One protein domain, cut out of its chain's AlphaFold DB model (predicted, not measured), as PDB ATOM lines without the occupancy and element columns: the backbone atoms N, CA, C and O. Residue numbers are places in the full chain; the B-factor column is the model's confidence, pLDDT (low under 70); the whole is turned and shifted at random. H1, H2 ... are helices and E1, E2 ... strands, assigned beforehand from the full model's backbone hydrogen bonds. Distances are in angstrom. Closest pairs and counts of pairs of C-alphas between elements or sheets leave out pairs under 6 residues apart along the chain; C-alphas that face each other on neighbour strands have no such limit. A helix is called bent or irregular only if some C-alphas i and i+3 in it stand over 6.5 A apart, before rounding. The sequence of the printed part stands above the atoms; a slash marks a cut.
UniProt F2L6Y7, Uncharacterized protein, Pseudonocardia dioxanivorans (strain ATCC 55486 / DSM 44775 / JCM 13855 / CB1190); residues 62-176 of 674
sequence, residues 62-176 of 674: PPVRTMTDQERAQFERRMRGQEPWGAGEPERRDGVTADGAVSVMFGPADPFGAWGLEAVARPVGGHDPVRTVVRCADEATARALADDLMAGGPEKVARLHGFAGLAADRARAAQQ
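What this domain is: This is residues 62 to 176 of the 674 residues of an uncharacterized protein of Pseudonocardia dioxanivorans (strain ATCC 55486 / DSM 44775 / JCM 13855 / CB1190) (UniProt F2L6Y7). A twisted sheet of five strands curls round H2b, the second arm of a long bent helix; the first arm, H2a, packs on the same face, and the short helix H1 crosses the opposite face, making three layers. The printed part has 115 residues, with E1, H1, E2, E3, E4, E5 and H2 along the chain. The sheet's order is E1 E5 E4 E3 E2, antiparallel. The class is mixed, helices and strands; the whole is compact, with a radius of gyration of the C-alphas of 13.8 A and spans of 39 by 33 by 23 A.

How they stand to each other: E2, residues 91 to 97, E3, residues 100 to 108, E4, residues 115 to 123, and E5, residues 130 to 136, form a meander, each strand the antiparallel neighbour and hairpin partner of the one before. Within hydrogen-bond range are N 93 and O 104, N 105 and O 118, and N 119 and O 132, each 2.8 A. E1, residues 64 to 66, is an edge strand beside E5, with N 135 and O 65 at 2.8 A. H2, residues 139 to 176, was assigned as one helix by its hydrogen bonds but is bent, C-alphas 151 and 154 being 9.6 A apart; its arms are H2a, residues 139 to 151, and H2b, residues 154 to 176. They only just touch, only at the corner, with 3 pairs of C-alphas within 8 A, the closest those of Leu 149 and Lys 156, 5.6 A. Their tilt of 35.1 degrees, opposite ways, is only just steep. Both arms are on the sheet: the closest C-alphas of E3 and H2a are those of Val 104 and Ala 146, 6.3 A, and of E1 and H2b those of Arg 65 and Ala 164, 4.3 A. H1, residues 69 to 79, is on the opposite face, at a height over the sheet of 9.4 A, and runs across the strands, at 83 degrees to E5 on the local plane. H1 is apart from H2a and H2b. In H1, H2a and H2b every O i to N i+4 pair is within hydrogen-bond range.

Where its parts are: E3 is 27.0 A long, E4 25.7 A, E2 19.5 A, E5 18.8 A and E1 7.2 A; H2b is 33.3 A, H2a 18.3 A and H1 15.0 A. E1 begins at C-alpha 64 (173.277, 115.708, 155.244), and H2b ends at C-alpha 176 (172.220, 130.715, 166.321).

The domain as a whole: The C-alphas farthest apart are those of Ala 98 and Gln 176, 42.8 A. The printed part has no cut; the link from H1 to E2, 11 residues, is long. The pLDDT is under 70 at residues 83 to 88, 111 to 113, 126 and 173 to 176.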
ATOM      1  N   PRO A  62     170.321 119.093 159.741       78.25
ATOM      2  CA  PRO A  62     169.896 118.559 158.456       78.25
ATOM      3  C   PRO A  62     170.439 117.137 158.243       78.25
ATOM      4  O   PRO A  62     171.535 116.807 158.711       78.25
ATOM      5  N   PRO A  63     169.732 116.299 157.463       81.31
ATOM      6  CA  PRO A  63     170.086 114.900 157.242       81.31
ATOM      7  C   PRO A  63     171.458 114.712 156.594       81.31
ATOM      8  O   PRO A  63     172.076 113.664 156.776       81.31
ATOM      9  N   VAL A  64     171.935 115.701 155.830       86.12
ATOM     10  CA  VAL A  64     173.277 115.708 155.244       86.12
ATOM     11  C   VAL A  64     173.882 117.101 155.375       86.12
ATOM     12  O   VAL A  64     173.312 118.080 154.902       86.12
ATOM     13  N   ARG A  65     175.068 117.196 155.981       89.81
ATOM     14  CA  ARG A  65     175.841 118.447 156.090       89.81
ATOM     15  C   ARG A  65     177.334 118.183 156.116       89.81
ATOM     16  O   ARG A  65     177.767 117.074 156.428       89.81
ATOM     17  N   THR A  66     178.144 119.204 155.852       90.12
ATOM     18  CA  THR A  66     179.583 119.097 156.120       90.12
ATOM     19  C   THR A  66     179.834 118.830 157.606       90.12
ATOM     20  O   THR A  66     179.148 119.349 158.497       90.12
ATOM     21  N   MET A  67     180.803 117.954 157.876       89.00
ATOM     22  CA  MET A  67     181.236 117.676 159.243       89.00
ATOM     23  C   MET A  67     181.905 118.907 159.853       89.00
ATOM     24  O   MET A  67     182.655 119.619 159.186       89.00
ATOM     25  N   THR A  68     181.685 119.121 161.148       82.69
ATOM     26  CA  THR A  68     182.489 120.063 161.938       82.69
ATOM     27  C   THR A  68     183.934 119.573 162.046       82.69
ATOM     28  O   THR A  68     184.217 118.389 161.862       82.69
ATOM     29  N   ASP A  69     184.868 120.458 162.400       81.31
ATOM     30  CA  ASP A  69     186.282 120.085 162.546       81.31
ATOM     31  C   ASP A  69     186.505 118.956 163.560       81.31
ATOM     32  O   ASP A  69     187.342 118.079 163.341       81.31
ATOM     33  N   GLN A  70     185.725 118.943 164.643       80.12
ATOM     34  CA  GLN A  70     185.788 117.899 165.663       80.12
ATOM     35  C   GLN A  70     185.256 116.557 165.142       80.12
ATOM     36  O   GLN A  70     185.923 115.536 165.318       80.12
ATOM     37  N   GLU A  71     184.087 116.554 164.493       82.56
ATOM     38  CA  GLU A  71     183.502 115.354 163.875       82.56
ATOM     39  C   GLU A  71     184.434 114.793 162.797       82.56
ATOM     40  O   GLU A  71     184.728 113.599 162.787       82.56
ATOM     41  N   ARG A  72     184.984 115.670 161.950       84.19
ATOM     42  CA  ARG A  72     185.944 115.311 160.905       84.19
ATOM     43  C   ARG A  72     187.199 114.682 161.494       84.19
ATOM     44  O   ARG A  72     187.624 113.637 161.020       84.19
ATOM     45  N   ALA A  73     187.785 115.276 162.533       81.81
ATOM     46  CA  ALA A  73     188.979 114.724 163.169       81.81
ATOM     47  C   ALA A  73     188.718 113.334 163.777       81.81
ATOM     48  O   ALA A  73     189.562 112.450 163.658       81.81
ATOM     49  N   GLN A  74     187.557 113.124 164.406       81.56
ATOM     50  CA  GLN A  74     187.165 111.813 164.938       81.56
ATOM     51  C   GLN A  74     186.956 110.786 163.821       81.56
ATOM     52  O   GLN A  74     187.496 109.681 163.887       81.56
ATOM     53  N   PHE A  75     186.225 111.164 162.775       83.56
ATOM     54  CA  PHE A  75     185.984 110.311 161.618       83.56
ATOM     55  C   PHE A  75     187.299 109.923 160.929       83.56
ATOM     56  O   PHE A  75     187.562 108.744 160.710       83.56
ATOM     57  N   GLU A  76     188.201 110.883 160.700       84.25
ATOM     58  CA  GLU A  76     189.521 110.619 160.119       84.25
ATOM     59  C   GLU A  76     190.392 109.704 160.996       84.25
ATOM     60  O   GLU A  76     191.147 108.891 160.460       84.25
ATOM     61  N   ARG A  77     190.305 109.790 162.332       81.25
ATOM     62  CA  ARG A  77     191.022 108.864 163.226       81.25
ATOM     63  C   ARG A  77     190.520 107.426 163.090       81.25
ATOM     64  O   ARG A  77     191.345 106.512 163.046       81.25
ATOM     65  N   ARG A  78     189.206 107.220 162.956       80.50
ATOM     66  CA  ARG A  78     188.614 105.889 162.708       80.50
ATOM     67  C   ARG A  78     188.994 105.338 161.342       80.50
ATOM     68  O   ARG A  78     189.406 104.189 161.227       80.50
ATOM     69  N   MET A  79     188.993 106.199 160.330       77.94
ATOM     70  CA  MET A  79     189.437 105.872 158.972       77.94
ATOM     71  C   MET A  79     190.902 105.433 158.920       77.94
ATOM     72  O   MET A  79     191.257 104.527 158.172       77.94
ATOM     73  N   ARG A  80     191.758 106.027 159.759       79.81
ATOM     74  CA  ARG A  80     193.172 105.640 159.905       79.81
ATOM     75  C   ARG A  80     193.390 104.437 160.837       79.81
ATOM     76  O   ARG A  80     194.540 104.090 161.091       79.81
ATOM     77  N   GLY A  81     192.328 103.828 161.372       74.50
ATOM     78  CA  GLY A  81     192.406 102.694 162.299       74.50
ATOM     79  C   GLY A  81     192.967 103.040 163.684       74.50
ATOM     80  O   GLY A  81     193.403 102.147 164.404       74.50
ATOM     81  N   GLN A  82     192.994 104.324 164.056       74.75
ATOM     82  CA  GLN A  82     193.473 104.781 165.369       74.75
ATOM     83  C   GLN A  82     192.399 104.655 166.455       74.75
ATOM     84  O   GLN A  82     192.717 104.543 167.635       74.75
ATOM     85  N   GLU A  83     191.132 104.658 166.049       67.75
ATOM     86  CA  GLU A  83     189.979 104.368 166.894       67.75
ATOM     87  C   GLU A  83     189.186 103.217 166.257       67.75
ATOM     88  O   GLU A  83     189.054 103.183 165.029       67.75
ATOM     89  N   PRO A  84     188.656 102.272 167.054       65.31
ATOM     90  CA  PRO A  84     187.784 101.234 166.530       65.31
ATOM     91  C   PRO A  84     186.496 101.858 165.985       65.31
ATOM     92  O   PRO A  84     185.966 102.828 166.535       65.31
ATOM     93  N   TRP A  85     185.981 101.276 164.906       65.69
ATOM     94  CA  TRP A  85     184.632 101.569 164.445       65.69
ATOM     95  C   TRP A  85     183.620 101.119 165.507       65.69
ATOM     96  O   TRP A  85     183.876 100.176 166.259       65.69
ATOM     97  N   GLY A  86     182.494 101.830 165.607       64.38
ATOM     98  CA  GLY A  86     181.366 101.405 166.436       64.38
ATOM     99  C   GLY A  86     180.697 100.141 165.877       64.38
ATOM    100  O   GLY A  86     181.327  99.315 165.222       64.38
ATOM    101  N   ALA A  87     179.393  99.983 166.100       57.59
ATOM    102  CA  ALA A  87     178.635  98.945 165.404       57.59
ATOM    103  C   ALA A  87     178.510  99.306 163.906       57.59
ATOM    104  O   ALA A  87     177.852 100.289 163.574       57.59
ATOM    105  N   GLY A  88     179.151  98.528 163.027       62.69
ATOM    106  CA  GLY A  88     179.116  98.694 161.565       62.69
ATOM    107  C   GLY A  88     180.513  98.719 160.933       62.69
ATOM    108  O   GLY A  88     181.411  99.393 161.438       62.69
ATOM    109  N   GLU A  89     180.708  97.975 159.839       71.44
ATOM    110  CA  GLU A  89     181.974  97.966 159.095       71.44
ATOM    111  C   GLU A  89     182.046  99.152 158.120       71.44
ATOM    112  O   GLU A  89     181.053  99.448 157.448       71.44
ATOM    113  N   PRO A  90     183.197  99.840 158.019       81.69
ATOM    114  CA  PRO A  90     183.391 100.866 157.004       81.69
ATOM    115  C   PRO A  90     183.444 100.233 155.612       81.69
ATOM    116  O   PRO A  90     184.120  99.226 155.392       81.69
ATOM    117  N   GLU A  91     182.787 100.864 154.649       86.75
ATOM    118  CA  GLU A  91     182.793 100.438 153.254       86.75
ATOM    119  C   GLU A  91     183.585 101.442 152.416       86.75
ATOM    120  O   GLU A  91     183.422 102.658 152.544       86.75
ATOM    121  N   ARG A  92     184.453 100.932 151.541       88.06
ATOM    122  CA  ARG A  92     185.205 101.734 150.577       88.06
ATOM    123  C   ARG A  92     184.866 101.292 149.162       88.06
ATOM    124  O   ARG A  92     184.892 100.103 148.853       88.06
ATOM    125  N   ARG A  93     184.605 102.269 148.302       89.62
ATOM    126  CA  ARG A  93     184.315 102.099 146.882       89.62
ATOM    127  C   ARG A  93     185.223 103.004 146.077       89.62
ATOM    128  O   ARG A  93     185.291 104.202 146.320       89.62
ATOM    129  N   ASP A  94     185.895 102.424 145.101       90.12
ATOM    130  CA  ASP A  94     186.725 103.149 144.151       90.12
ATOM    131  C   ASP A  94     186.180 102.882 142.743       90.12
ATOM    132  O   ASP A  94     185.731 101.777 142.433       90.12
ATOM    133  N   GLY A  95     186.205 103.892 141.883       84.81
ATOM    134  CA  GLY A  95     185.656 103.797 140.536       84.81
ATOM    135  C   GLY A  95     186.246 104.844 139.615       84.81
ATOM    136  O   GLY A  95     186.748 105.885 140.040       84.81
ATOM    137  N   VAL A  96     186.219 104.535 138.325       84.75
ATOM    138  CA  VAL A  96     186.770 105.389 137.277       84.75
ATOM    139  C   VAL A  96     185.665 105.664 136.275       84.75
ATOM    140  O   VAL A  96     185.102 104.739 135.693       84.75
ATOM    141  N   THR A  97     185.359 106.941 136.099       81.62
ATOM    142  CA  THR A  97     184.414 107.449 135.101       81.62
ATOM    143  C   THR A  97     185.182 108.085 133.943       81.62
ATOM    144  O   THR A  97     186.393 108.298 134.043       81.62
ATOM    145  N   ALA A  98     184.490 108.403 132.846       79.31
ATOM    146  CA  ALA A  98     185.092 109.126 131.723       79.31
ATOM    147  C   ALA A  98     185.676 110.488 132.150       79.31
ATOM    148  O   ALA A  98     186.689 110.921 131.604       79.31
ATOM    149  N   ASP A  99     185.084 111.106 133.175       80.31
ATOM    150  CA  ASP A  99     185.419 112.452 133.645       80.31
ATOM    151  C   ASP A  99     186.428 112.463 134.802       80.31
ATOM    152  O   ASP A  99     186.919 113.524 135.193       80.31
ATOM    153  N   GLY A 100     186.781 111.296 135.356       86.38
ATOM    154  CA  GLY A 100     187.780 111.174 136.420       86.38
ATOM    155  C   GLY A 100     187.575 109.996 137.362       86.38
ATOM    156  O   GLY A 100     186.615 109.230 137.257       86.38
ATOM    157  N   ALA A 101     188.504 109.846 138.305       88.38
ATOM    158  CA  ALA A 101     188.430 108.818 139.339       88.38
ATOM    159  C   ALA A 101     187.683 109.340 140.571       88.38
ATOM    160  O   ALA A 101     187.907 110.472 140.997       88.38
ATOM    161  N   VAL A 102     186.839 108.502 141.166       91.38
ATOM    162  CA  VAL A 102     186.111 108.791 142.404       91.38
ATOM    163  C   VAL A 102     186.381 107.678 143.410       91.38
ATOM    164  O   VAL A 102     186.306 106.496 143.088       91.38
ATOM    165  N   SER A 103     186.715 108.074 144.634       91.06
ATOM    166  CA  SER A 103     186.854 107.201 145.797       91.06
ATOM    167  C   SER A 103     185.863 107.676 146.845       91.06
ATOM    168  O   SER A 103     185.952 108.819 147.290       91.06
ATOM    169  N   VAL A 104     184.956 106.805 147.269       91.75
ATOM    170  CA  VAL A 104     184.011 107.059 148.357       91.75
ATOM    171  C   VAL A 104     184.277 106.073 149.480       91.75
ATOM    172  O   VAL A 104     184.451 104.879 149.250       91.75
ATOM    173  N   MET A 105     184.305 106.560 150.708       90.44
ATOM    174  CA  MET A 105     184.435 105.732 151.893       90.44
ATOM    175  C   MET A 105     183.469 106.229 152.954       90.44
ATOM    176  O   MET A 105     183.418 107.423 153.236       90.44
ATOM    177  N   PHE A 106     182.672 105.326 153.509       89.75
ATOM    178  CA  PHE A 106     181.631 105.678 154.464       89.75
ATOM    179  C   PHE A 106     181.525 104.646 155.583       89.75
ATOM    180  O   PHE A 106     181.839 103.472 155.404       89.75
ATOM    181  N   GLY A 107     181.119 105.101 156.762       86.06
ATOM    182  CA  GLY A 107     181.073 104.289 157.976       86.06
ATOM    183  C   GLY A 107     180.463 105.054 159.150       86.06
ATOM    184  O   GLY A 107     180.170 106.243 159.015       86.06
ATOM    185  N   PRO A 108     180.284 104.422 160.318       82.38
ATOM    186  CA  PRO A 108     179.663 105.074 161.469       82.38
ATOM    187  C   PRO A 108     180.497 106.261 161.990       82.38
ATOM    188  O   PRO A 108     181.677 106.127 162.335       82.38
ATOM    189  N   ALA A 109     179.875 107.442 162.061       75.31
ATOM    190  CA  ALA A 109     180.496 108.691 162.509       75.31
ATOM    191  C   ALA A 109     180.285 108.971 164.002       75.31
ATOM    192  O   ALA A 109     181.117 109.641 164.617       75.31
ATOM    193  N   ASP A 110     179.230 108.440 164.615       70.94
ATOM    194  CA  ASP A 110     178.978 108.576 166.050       70.94
ATOM    195  C   ASP A 110     178.261 107.332 166.627       70.94
ATOM    196  O   ASP A 110     177.775 106.491 165.870       70.94
ATOM    197  N   PRO A 111     178.223 107.161 167.964       58.06
ATOM    198  CA  PRO A 111     177.515 106.042 168.590       58.06
ATOM    199  C   PRO A 111     175.986 106.212 168.615       58.06
ATOM    200  O   PRO A 111     175.295 105.319 169.099       58.06
ATOM    201  N   PHE A 112     175.457 107.339 168.130       62.25
ATOM    202  CA  PHE A 112     174.030 107.668 168.137       62.25
ATOM    203  C   PHE A 112     173.340 107.348 166.804       62.25
ATOM    204  O   PHE A 112     172.148 107.597 166.660       62.25
ATOM    205  N   GLY A 113     174.068 106.743 165.859       69.88
ATOM    206  CA  GLY A 113     173.522 106.205 164.614       69.88
ATOM    207  C   GLY A 113     173.834 107.029 163.368       69.88
ATOM    208  O   GLY A 113     173.435 106.611 162.284       69.88
ATOM    209  N   ALA A 114     174.572 108.139 163.480       80.38
ATOM    210  CA  ALA A 114     174.953 108.927 162.315       80.38
ATOM    211  C   ALA A 114     176.135 108.315 161.564       80.38
ATOM    212  O   ALA A 114     177.064 107.743 162.147       80.38
ATOM    213  N   TRP A 115     176.128 108.498 160.249       85.88
ATOM    214  CA  TRP A 115     177.139 107.980 159.338       85.88
ATOM    215  C   TRP A 115     177.991 109.106 158.774       85.88
ATOM    216  O   TRP A 115     177.555 110.242 158.631       85.88
ATOM    217  N   GLY A 116     179.247 108.804 158.490       89.25
ATOM    218  CA  GLY A 116     180.168 109.706 157.827       89.25
ATOM    219  C   GLY A 116     180.478 109.189 156.442       89.25
ATOM    220  O   GLY A 116     180.611 107.981 156.255       89.25
ATOM    221  N   LEU A 117     180.605 110.102 155.488       93.31
ATOM    222  CA  LEU A 117     181.005 109.803 154.123       93.31
ATOM    223  C   LEU A 117     182.115 110.764 153.704       93.31
ATOM    224  O   LEU A 117     181.965 111.983 153.762       93.31
ATOM    225  N   GLU A 118     183.233 110.200 153.265       92.94
ATOM    226  CA  GLU A 118     184.324 110.894 152.600       92.94
ATOM    227  C   GLU A 118     184.316 110.534 151.115       92.94
ATOM    228  O   GLU A 118     184.417 109.366 150.746       92.94
ATOM    229  N   ALA A 119     184.235 111.549 150.260       92.19
ATOM    230  CA  ALA A 119     184.346 111.418 148.818       92.19
ATOM    231  C   ALA A 119     185.544 112.220 148.308       92.19
ATOM    232  O   ALA A 119     185.713 113.397 148.636       92.19
ATOM    233  N   VAL A 120     186.368 111.580 147.485       91.94
ATOM    234  CA  VAL A 120     187.523 112.181 146.821       91.94
ATOM    235  C   VAL A 120     187.371 111.977 145.323       91.94
ATOM    236  O   VAL A 120     187.381 110.845 144.844       91.94
ATOM    237  N   ALA A 121     187.263 113.073 144.583       90.75
ATOM    238  CA  ALA A 121     187.231 113.078 143.131       90.75
ATOM    239  C   ALA A 121     188.539 113.622 142.556       90.75
ATOM    240  O   ALA A 121     189.064 114.641 143.005       90.75
ATOM    241  N   ARG A 122     189.049 112.948 141.527       89.56
ATOM    242  CA  ARG A 122     190.189 113.368 140.710       89.56
ATOM    243  C   ARG A 122     189.714 113.558 139.269       89.56
ATOM    244  O   ARG A 122     189.733 112.583 138.510       89.56
ATOM    245  N   PRO A 123     189.237 114.761 138.914       85.12
ATOM    246  CA  PRO A 123     188.801 115.077 137.556       85.12
ATOM    247  C   PRO A 123     189.937 114.957 136.526       85.12
ATOM    248  O   PRO A 123     191.111 115.185 136.829       85.12
ATOM    249  N   VAL A 124     189.587 114.604 135.289       79.38
ATOM    250  CA  VAL A 124     190.510 114.605 134.143       79.38
ATOM    251  C   VAL A 124     190.796 116.053 133.717       79.38
ATOM    252  O   VAL A 124     189.928 116.913 133.804       79.38
ATOM    253  N   GLY A 125     192.015 116.343 133.244       72.56
ATOM    254  CA  GLY A 125     192.342 117.646 132.637       72.56
ATOM    255  C   GLY A 125     193.100 118.645 133.519       72.56
ATOM    256  O   GLY A 125     193.211 119.806 133.144       72.56
ATOM    257  N   GLY A 126     193.671 118.215 134.650       64.88
ATOM    258  CA  GLY A 126     194.527 119.069 135.492       64.88
ATOM    259  C   GLY A 126     193.770 119.961 136.481       64.88
ATOM    260  O   GLY A 126     194.360 120.880 137.039       64.88
ATOM    261  N   HIS A 127     192.484 119.693 136.703       74.81
ATOM    262  CA  HIS A 127     191.716 120.304 137.783       74.81
ATOM    263  C   HIS A 127     192.127 119.728 139.145       74.81
ATOM    264  O   HIS A 127     192.460 118.543 139.254       74.81
ATOM    265  N   ASP A 128     192.081 120.566 140.180       81.75
ATOM    266  CA  ASP A 128     192.424 120.153 141.537       81.75
ATOM    267  C   ASP A 128     191.471 119.061 142.053       81.75
ATOM    268  O   ASP A 128     190.272 119.071 141.746       81.75
ATOM    269  N   PRO A 129     191.980 118.098 142.841       84.94
ATOM    270  CA  PRO A 129     191.144 117.066 143.429       84.94
ATOM    271  C   PRO A 129     190.139 117.678 144.410       84.94
ATOM    272  O   PRO A 129     190.504 118.443 145.302       84.94
ATOM    273  N   VAL A 130     188.873 117.282 144.287       87.00
ATOM    274  CA  VAL A 130     187.807 117.716 145.196       87.00
ATOM    275  C   VAL A 130     187.656 116.679 146.300       87.00
ATOM    276  O   VAL A 130     187.420 115.502 146.028       87.00
ATOM    277  N   ARG A 131     187.782 117.118 147.555       89.12
ATOM    278  CA  ARG A 131     187.550 116.294 148.745       89.12
ATOM    279  C   ARG A 131     186.364 116.846 149.524       89.12
ATOM    280  O   ARG A 131     186.351 118.019 149.894       89.12
ATOM    281  N   THR A 132     185.413 115.976 149.833       90.06
ATOM    282  CA  THR A 132     184.192 116.311 150.566       90.06
ATOM    283  C   THR A 132     183.989 115.312 151.690       90.06
ATOM    284  O   THR A 132     184.051 114.108 151.462       90.06
ATOM    285  N   VAL A 133     183.753 115.811 152.904       91.94
ATOM    286  CA  VAL A 133     183.479 114.985 154.086       91.94
ATOM    287  C   VAL A 133     182.167 115.451 154.702       91.94
ATOM    288  O   VAL A 133     182.050 116.603 155.130       91.94
ATOM    289  N   VAL A 134     181.175 114.565 154.723       93.31
ATOM    290  CA  VAL A 134     179.810 114.872 155.158       93.31
ATOM    291  C   VAL A 134     179.354 113.932 156.260       93.31
ATOM    292  O   VAL A 134     179.724 112.758 156.293       93.31
ATOM    293  N   ARG A 135     178.543 114.472 157.165       90.44
ATOM    294  CA  ARG A 135     177.731 113.720 158.118       90.44
ATOM    295  C   ARG A 135     176.392 113.420 157.453       90.44
ATOM    296  O   ARG A 135     175.790 114.322 156.879       90.44
ATOM    297  N   CYS A 136     175.943 112.183 157.577       87.62
ATOM    298  CA  CYS A 136     174.653 111.667 157.152       87.62
ATOM    299  C   CYS A 136     173.867 111.213 158.391       87.62
ATOM    300  O   CYS A 136     174.457 110.668 159.326       87.62
ATOM    301  N   ALA A 137     172.550 111.403 158.389       84.12
ATOM    302  CA  ALA A 137     171.683 110.998 159.495       84.12
ATOM    303  C   ALA A 137     171.717 109.485 159.764       84.12
ATOM    304  O   ALA A 137     171.671 109.075 160.919       84.12
ATOM    305  N   ASP A 138     171.825 108.668 158.712       83.94
ATOM    306  CA  ASP A 138     171.794 107.209 158.798       83.94
ATOM    307  C   ASP A 138     172.609 106.517 157.685       83.94
ATOM    308  O   ASP A 138     173.124 107.146 156.750       83.94
ATOM    309  N   GLU A 139     172.720 105.189 157.798       85.56
ATOM    310  CA  GLU A 139     173.415 104.316 156.845       85.56
ATOM    311  C   GLU A 139     172.791 104.358 155.448       85.56
ATOM    312  O   GLU A 139     173.503 104.355 154.443       85.56
ATOM    313  N   ALA A 140     171.458 104.378 155.375       86.50
ATOM    314  CA  ALA A 140     170.727 104.315 154.115       86.50
ATOM    315  C   ALA A 140     171.008 105.557 153.260       86.50
ATOM    316  O   ALA A 140     171.260 105.443 152.061       86.50
ATOM    317  N   THR A 141     171.048 106.725 153.898       85.88
ATOM    318  CA  THR A 141     171.391 108.009 153.288       85.88
ATOM    319  C   THR A 141     172.843 108.018 152.821       85.88
ATOM    320  O   THR A 141     173.117 108.404 151.685       85.88
ATOM    321  N   ALA A 142     173.779 107.542 153.652       87.81
ATOM    322  CA  ALA A 142     175.191 107.453 153.277       87.81
ATOM    323  C   ALA A 142     175.413 106.511 152.081       87.81
ATOM    324  O   ALA A 142     176.143 106.853 151.151       87.81
ATOM    325  N   ARG A 143     174.742 105.352 152.060       89.88
ATOM    326  CA  ARG A 143     174.841 104.387 150.959       89.88
ATOM    327  C   ARG A 143     174.218 104.919 149.668       89.88
ATOM    328  O   ARG A 143     174.856 104.819 148.626       89.88
ATOM    329  N   ALA A 144     173.040 105.544 149.740       89.62
ATOM    330  CA  ALA A 144     172.396 106.161 148.580       89.62
ATOM    331  C   ALA A 144     173.254 107.286 147.976       89.62
ATOM    332  O   ALA A 144     173.388 107.372 146.758       89.62
ATOM    333  N   LEU A 145     173.887 108.112 148.818       92.06
ATOM    334  CA  LEU A 145     174.859 109.107 148.361       92.06
ATOM    335  C   LEU A 145     176.079 108.447 147.723       92.06
ATOM    336  O   LEU A 145     176.511 108.885 146.664       92.06
ATOM    337  N   ALA A 146     176.631 107.393 148.326       91.50
ATOM    338  CA  ALA A 146     177.763 106.682 147.746       91.50
ATOM    339  C   ALA A 146     177.424 106.108 146.361       91.50
ATOM    340  O   ALA A 146     178.189 106.324 145.427       91.50
ATOM    341  N   ASP A 147     176.280 105.436 146.199       91.94
ATOM    342  CA  ASP A 147     175.812 104.918 144.905       91.94
ATOM    343  C   ASP A 147     175.699 106.032 143.854       91.94
ATOM    344  O   ASP A 147     176.208 105.901 142.738       91.94
ATOM    345  N   ASP A 148     175.094 107.157 144.233       91.69
ATOM    346  CA  ASP A 148     174.870 108.285 143.334       91.69
ATOM    347  C   ASP A 148     176.180 108.985 142.930       91.69
ATOM    348  O   ASP A 148     176.394 109.305 141.759       91.69
ATOM    349  N   LEU A 149     177.116 109.155 143.871       92.12
ATOM    350  CA  LEU A 149     178.455 109.689 143.602       92.12
ATOM    351  C   LEU A 149     179.267 108.779 142.676       92.12
ATOM    352  O   LEU A 149     179.961 109.269 141.784       92.12
ATOM    353  N   MET A 150     179.176 107.460 142.867       90.19
ATOM    354  CA  MET A 150     179.856 106.493 142.004       90.19
ATOM    355  C   MET A 150     179.290 106.503 140.578       90.19
ATOM    356  O   MET A 150     180.051 106.317 139.629       90.19
ATOM    357  N   ALA A 151     177.985 106.747 140.416       88.06
ATOM    358  CA  ALA A 151     177.332 106.830 139.111       88.06
ATOM    359  C   ALA A 151     177.584 108.164 138.386       88.06
ATOM    360  O   ALA A 151     177.763 108.175 137.170       88.06
ATOM    361  N   GLY A 152     177.595 109.285 139.116       82.81
ATOM    362  CA  GLY A 152     177.703 110.632 138.542       82.81
ATOM    363  C   GLY A 152     179.109 111.237 138.505       82.81
ATOM    364  O   GLY A 152     179.278 112.343 137.997       82.81
ATOM    365  N   GLY A 153     180.118 110.546 139.035       87.88
ATOM    366  CA  GLY A 153     181.517 110.937 138.876       87.88
ATOM    367  C   GLY A 153     181.920 112.228 139.618       87.88
ATOM    368  O   GLY A 153     181.270 112.644 140.583       87.88
ATOM    369  N   PRO A 154     183.032 112.871 139.203       87.75
ATOM    370  CA  PRO A 154     183.604 114.042 139.875       87.75
ATOM    371  C   PRO A 154     182.657 115.236 140.031       87.75
ATOM    372  O   PRO A 154     182.728 115.946 141.034       87.75
ATOM    373  N   GLU A 155     181.757 115.451 139.069       87.62
ATOM    374  CA  GLU A 155     180.808 116.564 139.107       87.62
ATOM    375  C   GLU A 155     179.841 116.437 140.292       87.62
ATOM    376  O   GLU A 155     179.632 117.403 141.030       87.62
ATOM    377  N   LYS A 156     179.306 115.235 140.548       88.69
ATOM    378  CA  LYS A 156     178.416 115.007 141.695       88.69
ATOM    379  C   LYS A 156     179.127 115.181 143.035       88.69
ATOM    380  O   LYS A 156     178.519 115.685 143.977       88.69
ATOM    381  N   VAL A 157     180.421 114.860 143.121       89.44
ATOM    382  CA  VAL A 157     181.231 115.133 144.325       89.44
ATOM    383  C   VAL A 157     181.372 116.640 144.568       89.44
ATOM    384  O   VAL A 157     181.269 117.089 145.713       89.44
ATOM    385  N   ALA A 158     181.555 117.434 143.507       87.75
ATOM    386  CA  ALA A 158     181.611 118.893 143.597       87.75
ATOM    387  C   ALA A 158     180.251 119.512 143.968       87.75
ATOM    388  O   ALA A 158     180.194 120.396 144.822       87.75
ATOM    389  N   ARG A 159     179.143 119.011 143.404       88.75
ATOM    390  CA  ARG A 159     177.787 119.444 143.787       88.75
ATOM    391  C   ARG A 159     177.480 119.121 145.248       88.75
ATOM    392  O   ARG A 159     177.041 120.002 145.983       88.75
ATOM    393  N   LEU A 160     177.795 117.902 145.697       92.81
ATOM    394  CA  LEU A 160     177.635 117.509 147.098       92.81
ATOM    395  C   LEU A 160     178.452 118.408 148.034       92.81
ATOM    396  O   LEU A 160     177.955 118.774 149.096       92.81
ATOM    397  N   HIS A 161     179.673 118.799 147.643       90.25
ATOM    398  CA  HIS A 161     180.484 119.751 148.406       90.25
ATOM    399  C   HIS A 161     179.730 121.064 148.658       90.25
ATOM    400  O   HIS A 161     179.637 121.519 149.799       90.25
ATOM    401  N   GLY A 162     179.165 121.646 147.595       87.31
ATOM    402  CA  GLY A 162     178.407 122.893 147.662       87.31
ATOM    403  C   GLY A 162     177.128 122.760 148.490       87.31
ATOM    404  O   GLY A 162     176.912 123.543 149.413       87.31
ATOM    405  N   PHE A 163     176.309 121.741 148.215       90.88
ATOM    406  CA  PHE A 163     175.028 121.546 148.905       90.88
ATOM    407  C   PHE A 163     175.197 121.212 150.388       90.88
ATOM    408  O   PHE A 163     174.503 121.780 151.228       90.88
ATOM    409  N   ALA A 164     176.156 120.352 150.741       88.19
ATOM    410  CA  ALA A 164     176.427 120.032 152.139       88.19
ATOM    411  C   ALA A 164     177.028 121.226 152.902       88.19
ATOM    412  O   ALA A 164     176.813 121.353 154.110       88.19
ATOM    413  N   GLY A 165     177.784 122.094 152.215       85.31
ATOM    414  CA  GLY A 165     178.271 123.360 152.763       85.31
ATOM    415  C   GLY A 165     177.122 124.315 153.078       85.31
ATOM    416  O   GLY A 165     177.022 124.792 154.208       85.31
ATOM    417  N   LEU A 166     176.206 124.497 152.122       84.31
ATOM    418  CA  LEU A 166     174.993 125.300 152.293       84.31
ATOM    419  C   LEU A 166     174.130 124.785 153.458       84.31
ATOM    420  O   LEU A 166     173.720 125.567 154.317       84.31
ATOM    421  N   ALA A 167     173.917 123.468 153.543       81.25
ATOM    422  CA  ALA A 167     173.189 122.842 154.646       81.25
ATOM    423  C   ALA A 167     173.863 123.092 156.008       81.25
ATOM    424  O   ALA A 167     173.185 123.365 156.996       81.25
ATOM    425  N   ALA A 168     175.198 123.051 156.076       82.50
ATOM    426  CA  ALA A 168     175.932 123.329 157.308       82.50
ATOM    427  C   ALA A 168     175.889 124.807 157.721       82.50
ATOM    428  O   ALA A 168     175.825 125.105 158.915       82.50
ATOM    429  N   ASP A 169     175.943 125.732 156.760       79.00
ATOM    430  CA  ASP A 169     175.789 127.163 157.026       79.00
ATOM    431  C   ASP A 169     174.383 127.467 157.555       79.00
ATOM    432  O   ASP A 169     174.244 128.174 158.556       79.00
ATOM    433  N   ARG A 170     173.355 126.844 156.966       76.62
ATOM    434  CA  ARG A 170     171.975 126.931 157.454       76.62
ATOM    435  C   ARG A 170     171.818 126.338 158.849       76.62
ATOM    436  O   ARG A 170     171.230 126.985 159.706       76.62
ATOM    437  N   ALA A 171     172.373 125.155 159.100       73.75
ATOM    438  CA  ALA A 171     172.342 124.537 160.423       73.75
ATOM    439  C   ALA A 171     172.970 125.451 161.479       73.75
ATOM    440  O   ALA A 171     172.409 125.640 162.555       73.75
ATOM    441  N   ARG A 172     174.095 126.097 161.149       70.62
ATOM    442  CA  ARG A 172     174.731 127.091 162.022       70.62
ATOM    443  C   ARG A 172     173.855 128.326 162.235       70.62
ATOM    444  O   ARG A 172     173.786 128.796 163.368       70.62
ATOM    445  N   ALA A 173     173.191 128.833 161.198       64.31
ATOM    446  CA  ALA A 173     172.256 129.953 161.323       64.31
ATOM    447  C   ALA A 173     171.048 129.584 162.203       64.31
ATOM    448  O   ALA A 173     170.779 130.278 163.176       64.31
ATOM    449  N   ALA A 174     170.413 128.434 161.965       61.81
ATOM    450  CA  ALA A 174     169.286 127.938 162.756       61.81
ATOM    451  C   ALA A 174     169.668 127.676 164.225       61.81
ATOM    452  O   ALA A 174     168.918 128.011 165.139       61.81
ATOM    453  N   GLN A 175     170.866 127.139 164.480       61.81
ATOM    454  CA  GLN A 175     171.396 126.974 165.838       61.81
ATOM    455  C   GLN A 175     171.672 128.316 166.529       61.81
ATOM    456  O   GLN A 175     171.565 128.400 167.749       61.81
ATOM    457  N   GLN A 176     172.024 129.366 165.782       54.84
ATOM    458  CA  GLN A 176     172.220 130.715 166.321       54.84
ATOM    459  C   GLN A 176     170.888 131.443 166.549       54.84
ATOM    460  O   GLN A 176     170.751 132.141 167.550       54.84
TER     461      GLN A 176